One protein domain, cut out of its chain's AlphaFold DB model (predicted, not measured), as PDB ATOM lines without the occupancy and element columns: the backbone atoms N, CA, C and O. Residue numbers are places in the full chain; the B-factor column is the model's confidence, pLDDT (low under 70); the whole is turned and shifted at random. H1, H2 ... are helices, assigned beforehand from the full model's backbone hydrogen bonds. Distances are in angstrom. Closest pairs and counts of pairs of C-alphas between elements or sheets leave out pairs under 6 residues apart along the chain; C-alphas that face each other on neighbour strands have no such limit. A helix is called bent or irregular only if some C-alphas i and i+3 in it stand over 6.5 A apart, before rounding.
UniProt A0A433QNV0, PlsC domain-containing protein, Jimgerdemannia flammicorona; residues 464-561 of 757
ATOM      1  N   PRO A 464      27.587  11.679 -13.854       59.16
ATOM      2  CA  PRO A 464      27.382  11.929 -15.281       59.16
ATOM      3  C   PRO A 464      28.712  11.866 -16.033       59.16
ATOM      4  O   PRO A 464      29.747  12.300 -15.504       59.16
ATOM      5  N   THR A 465      28.721  11.344 -17.261       57.41
ATOM      6  CA  THR A 465      29.988  11.275 -17.999       57.41
ATOM      7  C   THR A 465      30.440  12.678 -18.421       57.41
ATOM      8  O   THR A 465      29.612  13.517 -18.789       57.41
ATOM      9  N   PRO A 466      31.757  12.971 -18.433       53.12
ATOM     10  CA  PRO A 466      32.258  14.245 -18.950       53.12
ATOM     11  C   PRO A 466      31.819  14.520 -20.393       53.12
ATOM     12  O   PRO A 466      31.698  15.677 -20.770       53.12
ATOM     13  N   THR A 467      31.550  13.467 -21.170       53.91
ATOM     14  CA  THR A 467      31.001  13.498 -22.531       53.91
ATOM     15  C   THR A 467      29.536  13.941 -22.597       53.91
ATOM     16  O   THR A 467      29.209  14.753 -23.456       53.91
ATOM     17  N   GLU A 468      28.664  13.504 -21.680       60.03
ATOM     18  CA  GLU A 468      27.292  14.041 -21.559       60.03
ATOM     19  C   GLU A 468      27.317  15.531 -21.185       60.03
ATOM     20  O   GLU A 468      26.597  16.343 -21.765       60.03
ATOM     21  N   ALA A 469      28.197  15.901 -20.248       50.69
ATOM     22  CA  ALA A 469      28.390  17.287 -19.830       50.69
ATOM     23  C   ALA A 469      28.944  18.182 -20.960       50.69
ATOM     24  O   ALA A 469      28.565  19.350 -21.047       50.69
ATOM     25  N   LEU A 470      29.807  17.635 -21.825       52.78
ATOM     26  CA  LEU A 470      30.329  18.312 -23.016       52.78
ATOM     27  C   LEU A 470      29.234  18.496 -24.077       52.78
ATOM     28  O   LEU A 470      29.039  19.595 -24.582       52.78
ATOM     29  N   ALA A 471      28.464  17.442 -24.369       53.09
ATOM     30  CA  ALA A 471      27.402  17.463 -25.378       53.09
ATOM     31  C   ALA A 471      26.286  18.486 -25.076       53.09
ATOM     32  O   ALA A 471      25.588  18.932 -25.987       53.09
ATOM     33  N   GLY A 472      26.126  18.876 -23.807       50.09
ATOM     34  CA  GLY A 472      25.215  19.936 -23.372       50.09
ATOM     35  C   GLY A 472      25.781  21.365 -23.406       50.09
ATOM     36  O   GLY A 472      25.047  22.288 -23.051       50.09
ATOM     37  N   SER A 473      27.051  21.588 -23.778       48.50
ATOM     38  CA  SER A 473      27.696  22.906 -23.685       48.50
ATOM     39  C   SER A 473      28.631  23.223 -24.856       48.50
ATOM     40  O   SER A 473      29.675  22.607 -25.021       48.50
ATOM     41  N   THR A 474      28.307  24.273 -25.614       43.31
ATOM     42  CA  THR A 474      29.105  24.767 -26.755       43.31
ATOM     43  C   THR A 474      30.400  25.495 -26.378       43.31
ATOM     44  O   THR A 474      31.135  25.913 -27.268       43.31
ATOM     45  N   VAL A 475      30.673  25.696 -25.083       38.25
ATOM     46  CA  VAL A 475      31.757  26.578 -24.599       38.25
ATOM     47  C   VAL A 475      32.824  25.830 -23.790       38.25
ATOM     48  O   VAL A 475      33.946  26.310 -23.683       38.25
ATOM     49  N   LYS A 476      32.501  24.663 -23.217       52.16
ATOM     50  CA  LYS A 476      33.409  23.932 -22.320       52.16
ATOM     51  C   LYS A 476      34.290  22.966 -23.093       52.16
ATOM     52  O   LYS A 476      33.762  22.079 -23.757       52.16
ATOM     53  N   ILE A 477      35.608  23.069 -22.931       48.53
ATOM     54  CA  ILE A 477      36.559  22.164 -23.597       48.53
ATOM     55  C   ILE A 477      36.666  20.823 -22.842       48.53
ATOM     56  O   ILE A 477      36.958  19.787 -23.440       48.53
ATOM     57  N   ALA A 478      36.336  20.783 -21.542       51.28
ATOM     58  CA  ALA A 478      36.211  19.533 -20.789       51.28
ATOM     59  C   ALA A 478      35.100  19.566 -19.721       51.28
ATOM     60  O   ALA A 478      35.078  20.429 -18.850       51.28
ATOM     61  N   GLY A 479      34.234  18.544 -19.688       50.16
ATOM     62  CA  GLY A 479      33.148  18.389 -18.700       50.16
ATOM     63  C   GLY A 479      33.579  18.061 -17.255       50.16
ATOM     64  O   GLY A 479      32.862  17.357 -16.541       50.16
ATOM     65  N   ARG A 480      34.765  18.504 -16.809       55.00
ATOM     66  CA  ARG A 480      35.378  18.127 -15.518       55.00
ATOM     67  C   ARG A 480      34.627  18.695 -14.304       55.00
ATOM     68  O   ARG A 480      34.550  18.018 -13.278       55.00
ATOM     69  N   ASP A 481      34.000  19.864 -14.434       55.91
ATOM     70  CA  ASP A 481      33.246  20.536 -13.359       55.91
ATOM     71  C   ASP A 481      32.090  19.696 -12.814       55.91
ATOM     72  O   ASP A 481      31.766  19.756 -11.628       55.91
ATOM     73  N   VAL A 482      31.462  18.889 -13.675       56.72
ATOM     74  CA  VAL A 482      30.340  18.029 -13.287       56.72
ATOM     75  C   VAL A 482      30.825  16.911 -12.364       56.72
ATOM     76  O   VAL A 482      30.153  16.605 -11.383       56.72
ATOM     77  N   LEU A 483      32.043  16.394 -12.568       55.19
ATOM     78  CA  LEU A 483      32.671  15.452 -11.635       55.19
ATOM     79  C   LEU A 483      33.045  16.114 -10.299       55.19
ATOM     80  O   LEU A 483      32.969  15.463  -9.260       55.19
ATOM     81  N   ALA A 484      33.455  17.386 -10.301       52.94
ATOM     82  CA  ALA A 484      33.740  18.129  -9.070       52.94
ATOM     83  C   ALA A 484      32.454  18.417  -8.274       52.94
ATOM     84  O   ALA A 484      32.385  18.141  -7.078       52.94
ATOM     85  N   THR A 485      31.406  18.876  -8.961       55.41
ATOM     86  CA  THR A 485      30.077  19.134  -8.390       55.41
ATOM     87  C   THR A 485      29.449  17.845  -7.857       55.41
ATOM     88  O   THR A 485      28.945  17.825  -6.737       55.41
ATOM     89  N   TRP A 486      29.552  16.738  -8.602       65.62
ATOM     90  CA  TRP A 486      29.087  15.423  -8.160       65.62
ATOM     91  C   TRP A 486      29.792  14.959  -6.882       65.62
ATOM     92  O   TRP A 486      29.127  14.553  -5.933       65.62
ATOM     93  N   LYS A 487      31.125  15.084  -6.801       62.84
ATOM     94  CA  LYS A 487      31.881  14.762  -5.577       62.84
ATOM     95  C   LYS A 487      31.432  15.587  -4.372       62.84
ATOM     96  O   LYS A 487      31.358  15.039  -3.277       62.84
ATOM     97  N   LEU A 488      31.136  16.876  -4.559       62.84
ATOM     98  CA  LEU A 488      30.637  17.741  -3.485       62.84
ATOM     99  C   LEU A 488      29.227  17.334  -3.034       62.84
ATOM    100  O   LEU A 488      28.983  17.245  -1.835       62.84
ATOM    101  N   LEU A 489      28.323  17.023  -3.969       60.22
ATOM    102  CA  LEU A 489      26.962  16.566  -3.660       60.22
ATOM    103  C   LEU A 489      26.944  15.189  -2.980       60.22
ATOM    104  O   LEU A 489      26.257  15.014  -1.976       60.22
ATOM    105  N   VAL A 490      27.739  14.232  -3.471       70.00
ATOM    106  CA  VAL A 490      27.911  12.926  -2.816       70.00
ATOM    107  C   VAL A 490      28.562  13.103  -1.449       70.00
ATOM    108  O   VAL A 490      28.063  12.546  -0.480       70.00
ATOM    109  N   GLY A 491      29.614  13.919  -1.329       68.00
ATOM    110  CA  GLY A 491      30.260  14.218  -0.050       68.00
ATOM    111  C   GLY A 491      29.295  14.811   0.981       68.00
ATOM    112  O   GLY A 491      29.307  14.389   2.133       68.00
ATOM    113  N   LEU A 492      28.406  15.715   0.563       71.69
ATOM    114  CA  LEU A 492      27.410  16.351   1.431       71.69
ATOM    115  C   LEU A 492      26.432  15.354   2.076       71.69
ATOM    116  O   LEU A 492      26.013  15.577   3.207       71.69
ATOM    117  N   ALA A 493      26.083  14.262   1.389       72.12
ATOM    118  CA  ALA A 493      25.235  13.201   1.939       72.12
ATOM    119  C   ALA A 493      26.051  12.088   2.629       72.12
ATOM    120  O   ALA A 493      25.692  11.610   3.704       72.12
ATOM    121  N   PHE A 494      27.172  11.693   2.021       78.88
ATOM    122  CA  PHE A 494      27.994  10.565   2.452       78.88
ATOM    123  C   PHE A 494      28.796  10.871   3.720       78.88
ATOM    124  O   PHE A 494      28.903  10.002   4.576       78.88
ATOM    125  N   ILE A 495      29.326  12.088   3.891       79.50
ATOM    126  CA  ILE A 495      30.132  12.445   5.071       79.50
ATOM    127  C   ILE A 495      29.282  12.439   6.359       79.50
ATOM    128  O   ILE A 495      29.683  11.764   7.308       79.50
ATOM    129  N   PRO A 496      28.085  13.068   6.425       81.94
ATOM    130  CA  PRO A 496      27.213  12.946   7.595       81.94
ATOM    131  C   PRO A 496      26.743  11.510   7.856       81.94
ATOM    132  O   PRO A 496      26.696  11.093   9.011       81.94
ATOM    133  N   ALA A 497      26.444  10.726   6.812       81.69
ATOM    134  CA  ALA A 497      26.064   9.318   6.956       81.69
ATOM    135  C   ALA A 497      27.217   8.451   7.500       81.69
ATOM    136  O   ALA A 497      27.012   7.623   8.388       81.69
ATOM    137  N   LEU A 498      28.444   8.676   7.022       82.62
ATOM    138  CA  LEU A 498      29.668   8.046   7.516       82.62
ATOM    139  C   LEU A 498      29.905   8.396   8.996       82.62
ATOM    140  O   LEU A 498      30.146   7.498   9.803       82.62
ATOM    141  N   TYR A 499      29.777   9.673   9.378       87.56
ATOM    142  CA  TYR A 499      29.902  10.098  10.776       87.56
ATOM    143  C   TYR A 499      28.823   9.473  11.665       87.56
ATOM    144  O   TYR A 499      29.149   8.935  12.722       87.56
ATOM    145  N   ALA A 500      27.562   9.466  11.215       86.88
ATOM    146  CA  ALA A 500      26.461   8.824  11.926       86.88
ATOM    147  C   ALA A 500      26.743   7.327  12.145       86.88
ATOM    148  O   ALA A 500      26.602   6.828  13.262       86.88
ATOM    149  N   THR A 501      27.245   6.637  11.117       87.00
ATOM    150  CA  THR A 501      27.627   5.216  11.182       87.00
ATOM    151  C   THR A 501      28.732   4.981  12.215       87.00
ATOM    152  O   THR A 501      28.587   4.111  13.072       87.00
ATOM    153  N   TYR A 502      29.794   5.794  12.220       85.38
ATOM    154  CA  TYR A 502      30.846   5.702  13.240       85.38
ATOM    155  C   TYR A 502      30.326   5.980  14.656       85.38
ATOM    156  O   TYR A 502      30.717   5.282  15.590       85.38
ATOM    157  N   THR A 503      29.411   6.938  14.842       89.31
ATOM    158  CA  THR A 503      28.807   7.186  16.162       89.31
ATOM    159  C   THR A 503      27.860   6.082  16.617       89.31
ATOM    160  O   THR A 503      27.822   5.788  17.808       89.31
ATOM    161  N   LEU A 504      27.161   5.408  15.697       88.56
ATOM    162  CA  LEU A 504      26.357   4.222  16.006       88.56
ATOM    163  C   LEU A 504      27.241   3.025  16.389       88.56
ATOM    164  O   LEU A 504      26.909   2.302  17.325       88.56
ATOM    165  N   ILE A 505      28.398   2.855  15.741       87.62
ATOM    166  CA  ILE A 505      29.405   1.853  16.129       87.62
ATOM    167  C   ILE A 505      29.978   2.174  17.521       87.62
ATOM    168  O   ILE A 505      30.043   1.288  18.371       87.62
ATOM    169  N   ALA A 506      30.331   3.436  17.792       85.69
ATOM    170  CA  ALA A 506      30.806   3.870  19.110       85.69
ATOM    171  C   ALA A 506      29.747   3.655  20.208       85.69
ATOM    172  O   ALA A 506      30.068   3.153  21.284       85.69
ATOM    173  N   LEU A 507      28.478   3.962  19.918       87.19
ATOM    174  CA  LEU A 507      27.336   3.717  20.802       87.19
ATOM    175  C   LEU A 507      27.127   2.215  21.068       87.19
ATOM    176  O   LEU A 507      26.932   1.813  22.213       87.19
ATOM    177  N   PHE A 508      27.224   1.370  20.038       86.44
ATOM    178  CA  PHE A 508      27.111  -0.087  20.170       86.44
ATOM    179  C   PHE A 508      28.237  -0.680  21.032       86.44
ATOM    180  O   PHE A 508      27.970  -1.495  21.915       86.44
ATOM    181  N   ILE A 509      29.482  -0.230  20.837       85.06
ATOM    182  CA  ILE A 509      30.632  -0.620  21.671       85.06
ATOM    183  C   ILE A 509      30.441  -0.142  23.119       85.06
ATOM    184  O   ILE A 509      30.692  -0.909  24.051       85.06
ATOM    185  N   ALA A 510      29.941   1.081  23.324       83.75
ATOM    186  CA  ALA A 510      29.642   1.621  24.649       83.75
ATOM    187  C   ALA A 510      28.552   0.813  25.379       83.75
ATOM    188  O   ALA A 510      28.708   0.537  26.567       83.75
ATOM    189  N   PHE A 511      27.492   0.368  24.690       83.06
ATOM    190  CA  PHE A 511      26.479  -0.525  25.273       83.06
ATOM    191  C   PHE A 511      27.010  -1.935  25.568       83.06
ATOM    192  O   PHE A 511      26.619  -2.526  26.570       83.06
ATOM    193  N   ARG A 512      27.914  -2.466  24.732       85.25
ATOM    194  CA  ARG A 512      28.548  -3.788  24.909       85.25
ATOM    195  C   ARG A 512      29.626  -3.849  25.999       85.25
ATOM    196  O   ARG A 512      30.070  -4.949  26.306       85.25
ATOM    197  N   SER A 513      30.063  -2.712  26.542       81.81
ATOM    198  CA  SER A 513      31.181  -2.628  27.496       81.81
ATOM    199  C   SER A 513      30.709  -2.332  28.920       81.81
ATOM    200  O   SER A 513      29.789  -1.541  29.119       81.81
ATOM    201  N   ASP A 514      31.407  -2.832  29.940       83.81
ATOM    202  CA  ASP A 514      31.125  -2.551  31.364       83.81
ATOM    203  C   ASP A 514      31.631  -1.172  31.836       83.81
ATOM    204  O   ASP A 514      32.096  -0.981  32.957       83.81
ATOM    205  N   TRP A 515      31.553  -0.171  30.959       82.31
ATOM    206  CA  TRP A 515      31.938   1.205  31.270       82.31
ATOM    207  C   TRP A 515      30.907   1.884  32.190       82.31
ATOM    208  O   TRP A 515      29.708   1.589  32.090       82.31
ATOM    209  N   PRO A 516      31.334   2.833  33.049       86.75
ATOM    210  CA  PRO A 516      30.417   3.622  33.863       86.75
ATOM    211  C   PRO A 516      29.491   4.466  32.977       86.75
ATOM    212  O   PRO A 516      29.881   4.946  31.907       86.75
ATOM    213  N   SER A 517      28.256   4.668  33.436       81.12
ATOM    214  CA  SER A 517      27.160   5.295  32.682       81.12
ATOM    215  C   SER A 517      27.505   6.681  32.119       81.12
ATOM    216  O   SER A 517      27.135   6.982  30.985       81.12
ATOM    217  N   SER A 518      28.295   7.483  32.838       82.75
ATOM    218  CA  SER A 518      28.788   8.784  32.358       82.75
ATOM    219  C   SER A 518      29.625   8.668  31.078       82.75
ATOM    220  O   SER A 518      29.451   9.457  30.152       82.75
ATOM    221  N   ILE A 519      30.508   7.664  30.989       82.94
ATOM    222  CA  ILE A 519      31.367   7.445  29.813       82.94
ATOM    223  C   ILE A 519      30.552   6.848  28.660       82.94
ATOM    224  O   ILE A 519      30.775   7.218  27.508       82.94
ATOM    225  N   LYS A 520      29.559   5.997  28.956       82.94
ATOM    226  CA  LYS A 520      28.652   5.423  27.944       82.94
ATOM    227  C   LYS A 520      27.884   6.487  27.156       82.94
ATOM    228  O   LYS A 520      27.721   6.333  25.950       82.94
ATOM    229  N   LEU A 521      27.461   7.572  27.812       85.75
ATOM    230  CA  LEU A 521      26.823   8.714  27.145       85.75
ATOM    231  C   LEU A 521      27.846   9.674  26.512       85.75
ATOM    232  O   LEU A 521      27.627  10.164  25.405       85.75
ATOM    233  N   LEU A 522      28.972   9.932  27.186       86.38
ATOM    234  CA  LEU A 522      29.982  10.884  26.715       86.38
ATOM    235  C   LEU A 522      30.723  10.407  25.457       86.38
ATOM    236  O   LEU A 522      30.999  11.222  24.583       86.38
ATOM    237  N   ALA A 523      31.031   9.112  25.337       83.56
ATOM    238  CA  ALA A 523      31.801   8.565  24.218       83.56
ATOM    239  C   ALA A 523      31.188   8.859  22.827       83.56
ATOM    240  O   ALA A 523      31.877   9.486  22.022       83.56
ATOM    241  N   PRO A 524      29.921   8.507  22.517       87.44
ATOM    242  CA  PRO A 524      29.330   8.802  21.207       87.44
ATOM    243  C   PRO A 524      29.166  10.310  20.949       87.44
ATOM    244  O   PRO A 524      29.345  10.751  19.814       87.44
ATOM    245  N   LEU A 525      28.893  11.114  21.986       87.75
ATOM    246  CA  LEU A 525      28.835  12.579  21.879       87.75
ATOM    247  C   LEU A 525      30.209  13.175  21.534       87.75
ATOM    248  O   LEU A 525      30.304  14.040  20.661       87.75
ATOM    249  N   LEU A 526      31.277  12.686  22.170       88.31
ATOM    250  CA  LEU A 526      32.651  13.065  21.856       88.31
ATOM    251  C   LEU A 526      33.009  12.648  20.423       88.31
ATOM    252  O   LEU A 526      33.540  13.459  19.675       88.31
ATOM    253  N   THR A 527      32.663  11.423  20.008       87.31
ATOM    254  CA  THR A 527      32.894  10.934  18.640       87.31
ATOM    255  C   THR A 527      32.199  11.808  17.593       87.31
ATOM    256  O   THR A 527      32.851  12.204  16.629       87.31
ATOM    257  N   TRP A 528      30.924  12.176  17.788       88.75
ATOM    258  CA  TRP A 528      30.191  13.054  16.860       88.75
ATOM    259  C   TRP A 528      30.873  14.417  16.688       88.75
ATOM    260  O   TRP A 528      31.031  14.897  15.567       88.75
ATOM    261  N   ASN A 529      31.308  15.026  17.794       87.69
ATOM    262  CA  ASN A 529      31.939  16.345  17.770       87.69
ATOM    263  C   ASN A 529      33.383  16.304  17.252       87.69
ATOM    264  O   ASN A 529      33.802  17.240  16.578       87.69
ATOM    265  N   LEU A 530      34.144  15.241  17.534       85.94
ATOM    266  CA  LEU A 530      35.570  15.149  17.198       85.94
ATOM    267  C   LEU A 530      35.825  14.665  15.757       85.94
ATOM    268  O   LEU A 530      36.831  15.048  15.160       85.94
ATOM    269  N   LEU A 531      34.915  13.876  15.168       84.38
ATOM    270  CA  LEU A 531      35.024  13.380  13.786       84.38
ATOM    271  C   LEU A 531      35.232  14.495  12.736       84.38
ATOM    272  O   LEU A 531      36.157  14.354  11.933       84.38
ATOM    273  N   PRO A 532      34.481  15.617  12.741       83.00
ATOM    274  CA  PRO A 532      34.744  16.755  11.859       83.00
ATOM    275  C   PRO A 532      36.164  17.327  11.981       83.00
ATOM    276  O   PRO A 532      36.798  17.587  10.958       83.00
ATOM    277  N   PHE A 533      36.693  17.481  13.201       83.38
ATOM    278  CA  PHE A 533      38.055  17.989  13.415       83.38
ATOM    279  C   PHE A 533      39.115  16.991  12.942       83.38
ATOM    280  O   PHE A 533      40.066  17.394  12.279       83.38
ATOM    281  N   ILE A 534      38.930  15.693  13.211       82.62
ATOM    282  CA  ILE A 534      39.828  14.631  12.730       82.62
ATOM    283  C   ILE A 534      39.811  14.560  11.200       82.62
ATOM    284  O   ILE A 534      40.870  14.450  10.590       82.62
ATOM    285  N   SER A 535      38.641  14.670  10.563       79.06
ATOM    286  CA  SER A 535      38.527  14.667   9.101       79.06
ATOM    287  C   SER A 535      39.122  15.922   8.459       79.06
ATOM    288  O   SER A 535      39.687  15.841   7.372       79.06
ATOM    289  N   TYR A 536      39.011  17.083   9.108       79.50
ATOM    290  CA  TYR A 536      39.681  18.302   8.657       79.50
ATOM    291  C   TYR A 536      41.203  18.189   8.816       79.50
ATOM    292  O   TYR A 536      41.941  18.492   7.879       79.50
ATOM    293  N   ALA A 537      41.680  17.694   9.960       76.06
ATOM    294  CA  ALA A 537      43.098  17.483  10.225       76.06
ATOM    295  C   ALA A 537      43.717  16.450   9.271       76.06
ATOM    296  O   ALA A 537      44.799  16.694   8.744       76.06
ATOM    297  N   SER A 538      43.030  15.341   8.978       79.06
ATOM    298  CA  SER A 538      43.509  14.336   8.021       79.06
ATOM    299  C   SER A 538      43.469  14.837   6.576       79.06
ATOM    300  O   SER A 538      44.385  14.536   5.816       79.06
ATOM    301  N   MET A 539      42.489  15.670   6.202       75.31
ATOM    302  CA  MET A 539      42.485  16.354   4.906       75.31
ATOM    303  C   MET A 539      43.678  17.315   4.782       75.31
ATOM    304  O   MET A 539      44.402  17.246   3.796       75.31
ATOM    305  N   ARG A 540      43.940  18.156   5.794       69.75
ATOM    306  CA  ARG A 540      45.102  19.066   5.817       69.75
ATOM    307  C   ARG A 540      46.435  18.317   5.837       69.75
ATOM    308  O   ARG A 540      47.372  18.733   5.164       69.75
ATOM    309  N   PHE A 541      46.521  17.205   6.566       76.00
ATOM    310  CA  PHE A 541      47.698  16.339   6.559       76.00
ATOM    311  C   PHE A 541      47.876  15.630   5.210       76.00
ATOM    312  O   PHE A 541      49.003  15.455   4.770       76.00
ATOM    313  N   GLY A 542      46.795  15.281   4.508       70.81
ATOM    314  CA  GLY A 542      46.861  14.775   3.136       70.81
ATOM    315  C   GLY A 542      47.334  15.831   2.132       70.81
ATOM    316  O   GLY A 542      48.184  15.537   1.299       70.81
ATOM    317  N   GLU A 543      46.823  17.064   2.235       65.75
ATOM    318  CA  GLU A 543      47.211  18.198   1.381       65.75
ATOM    319  C   GLU A 543      48.669  18.628   1.593       65.75
ATOM    320  O   GLU A 543      49.401  18.785   0.624       65.75
ATOM    321  N   ASN A 544      49.108  18.800   2.842       68.62
ATOM    322  CA  ASN A 544      50.466  19.262   3.143       68.62
ATOM    323  C   ASN A 544      51.480  18.105   3.153       68.62
ATOM    324  O   ASN A 544      52.638  18.277   2.781       68.62
ATOM    325  N   GLY A 545      51.061  16.920   3.600       71.06
ATOM    326  CA  GLY A 545      51.930  15.760   3.782       71.06
ATOM    327  C   GLY A 545      52.374  15.113   2.476       71.06
ATOM    328  O   GLY A 545      53.438  14.501   2.464       71.06
ATOM    329  N   ILE A 546      51.629  15.273   1.373       70.94
ATOM    330  CA  ILE A 546      52.095  14.833   0.049       70.94
ATOM    331  C   ILE A 546      53.225  15.730  -0.477       70.94
ATOM    332  O   ILE A 546      54.242  15.198  -0.921       70.94
ATOM    333  N   ASP A 547      53.103  17.057  -0.336       61.06
ATOM    334  CA  ASP A 547      54.153  18.027  -0.691       61.06
ATOM    335  C   ASP A 547      55.417  17.775   0.170       61.06
ATOM    336  O   ASP A 547      56.529  17.702  -0.356       61.06
ATOM    337  N   VAL A 548      55.261  17.535   1.484       74.56
ATOM    338  CA  VAL A 548      56.375  17.156   2.386       74.56
ATOM    339  C   VAL A 548      56.985  15.799   2.012       74.56
ATOM    340  O   VAL A 548      58.204  15.669   1.937       74.56
ATOM    341  N   TYR A 549      56.175  14.773   1.746       76.88
ATOM    342  CA  TYR A 549      56.678  13.448   1.364       76.88
ATOM    343  C   TYR A 549      57.488  13.488   0.060       76.88
ATOM    344  O   TYR A 549      58.519  12.823  -0.048       76.88
ATOM    345  N   ARG A 550      57.059  14.299  -0.914       70.75
ATOM    346  CA  ARG A 550      57.803  14.526  -2.159       70.75
ATOM    347  C   ARG A 550      59.118  15.264  -1.899       70.75
ATOM    348  O   ARG A 550      60.156  14.807  -2.375       70.75
ATOM    349  N   SER A 551      59.109  16.327  -1.087       75.31
ATOM    350  CA  SER A 551      60.311  17.121  -0.768       75.31
ATOM    351  C   SER A 551      61.363  16.372   0.064       75.31
ATOM    352  O   SER A 551      62.559  16.656  -0.059       75.31
ATOM    353  N   LEU A 552      60.962  15.351   0.834       78.06
ATOM    354  CA  LEU A 552      61.893  14.476   1.556       78.06
ATOM    355  C   LEU A 552      62.872  13.739   0.628       78.06
ATOM    356  O   LEU A 552      64.002  13.491   1.044       78.06
ATOM    357  N   ARG A 553      62.498  13.404  -0.617       74.94
ATOM    358  CA  ARG A 553      63.393  12.679  -1.542       74.94
ATOM    359  C   ARG A 553      64.559  13.554  -2.044       74.94
ATOM    360  O   ARG A 553      65.695  13.112  -1.885       74.94
ATOM    361  N   PRO A 554      64.351  14.777  -2.580       74.56
ATOM    362  CA  PRO A 554      65.443  15.714  -2.860       74.56
ATOM    363  C   PRO A 554      66.292  16.050  -1.628       74.56
ATOM    364  O   PRO A 554      67.514  16.115  -1.733       74.56
ATOM    365  N   LEU A 555      65.673  16.211  -0.452       75.31
ATOM    366  CA  LEU A 555      66.410  16.502   0.779       75.31
ATOM    367  C   LEU A 555      67.304  15.328   1.203       75.31
ATOM    368  O   LEU A 555      68.472  15.538   1.522       75.31
ATOM    369  N   PHE A 556      66.801  14.094   1.137       80.12
ATOM    370  CA  PHE A 556      67.596  12.887   1.368       80.12
ATOM    371  C   PHE A 556      68.771  12.809   0.384       80.12
ATOM    372  O   PHE A 556      69.909  12.644   0.812       80.12
ATOM    373  N   LEU A 557      68.531  13.025  -0.916       75.94
ATOM    374  CA  LEU A 557      69.597  13.061  -1.925       75.94
ATOM    375  C   LEU A 557      70.663  14.125  -1.606       75.94
ATOM    376  O   LEU A 557      71.847  13.819  -1.686       75.94
ATOM    377  N   SER A 558      70.269  15.315  -1.131       79.69
ATOM    378  CA  SER A 558      71.208  16.387  -0.748       79.69
ATOM    379  C   SER A 558      72.142  16.053   0.423       79.69
ATOM    380  O   SER A 558      73.176  16.700   0.579       79.69
ATOM    381  N   ILE A 559      71.800  15.046   1.235       85.75
ATOM    382  CA  ILE A 559      72.632  14.560   2.346       85.75
ATOM    383  C   ILE A 559      73.668  13.536   1.856       85.75
ATOM    384  O   ILE A 559      74.767  13.479   2.404       85.75
ATOM    385  N   PHE A 560      73.340  12.742   0.831       85.12
ATOM    386  CA  PHE A 560      74.230  11.702   0.293       85.12
ATOM    387  C   PHE A 560      75.106  12.177  -0.872       85.12
ATOM    388  O   PHE A 560      76.213  11.669  -1.034       85.12
ATOM    389  N   ASP A 561      74.646  13.154  -1.655       82.50
ATOM    390  CA  ASP A 561      75.411  13.782  -2.731       82.50
ATOM    391  C   ASP A 561      75.183  15.309  -2.746       82.50
ATOM    392  O   ASP A 561      74.271  15.814  -3.410       82.50
TER     393      ASP A 561
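What this domain is: This is residues 464 to 561 of the 757 residues of the protein "PlsC domain-containing protein" of Jimgerdemannia flammicorona (UniProt A0A433QNV0). Two long helices make an open, arm-like shape: the first part of H3, H3a, folds back beside the later part of H2 as a helical hairpin, then H3 bends and its long second arm, H3b, swings away from H2 and sticks out with residues 536 to 560. The small helix H1 and the loop after it sit at the other end of H2, far from the turn of the hairpin. The printed part has 98 residues with three named helices, in the order H1, H2, H3, and no named strand; its class is all helix. The whole is extended, with a radius of gyration of the C-alphas of 21.8 A, and flat, spanning 62 by 54 by 17 A.

How they stand to each other: Begin with the longest helix, H3, residues 517 to 560. By its hydrogen bonds it was assigned as one helix, but it is bent: C-alphas 529 and 532 are 6.6 A apart, where about 5 A is found in a regular helix. Read it as two arms, H3a, residues 517 to 529, and H3b, residues 532 to 560, whose lines stand at a steep tilt of 64 degrees; residues 530 and 531 belong to neither. Look next at H2, residues 480 to 512, which touches H3a with its residues 499 to 511 alone. The closest C-alphas of H2 and H3a are those of Ala 510 and Lys 520, 5.1 A apart, and the two run opposite ways at a shallow tilt of 7 degrees, a helical hairpin. H3b touches no helix, but it and H2 are near each other, with 5 pairs of C-alphas within 10 A. At residues 480 to 483 alone, H2 touches H1, residues 466 to 471. Their closest C-alphas are those of Pro 466 and Arg 480, 6.0 A apart; they run opposite ways at 37 degrees, only just a steep tilt, and they too form a helical hairpin. H1 is apart from H3a and from H3b. In the backbone, every O i to N i+4 pair is within hydrogen-bond range in H1, while in H2 it is 28 of 29, in H3a 7 of 9 and in H3b 22 of 25.

Where its parts are: Find C-alpha 517 at (27.160, 5.295, 32.682), where H3a begins; from there it runs 19.2 A to C-alpha 529. H3b starts at Pro 532 and runs 41.5 A to C-alpha 560 at (74.230, 11.702, 0.293), with a kink of 33 degrees near residue 546. Go back to C-alpha 480 at (35.378, 18.127, -15.518) for the first residue of H2, which runs 46.5 A to C-alpha 512 and has a kink of 30 degrees near residue 493. H1, six residues from Pro 466 to Ala 471, comes before it in the chain.

The domain as a whole: The two C-alphas farthest apart are those of Thr 474 and Asp 514, at 64.3 A. Look for the stretches that stand free: residues 472 to 477, residues 487 to 494 of H2, residues 513 to 518, and residues 536 to 561, of which 536 to 560 belong to H3. The body without them has 52 residues and spans 56 by 20 by 10 A. The printed part has no cut; the link from H2 to H3 is tight, with 4 residues, and the link from H1 to H2 is short, with 8. The mean pLDDT of the printed part is 73.5, and 31 residues are under 70, namely 464 to 489, 491, 540, 543 to 544 and 547, where the model's confidence is low.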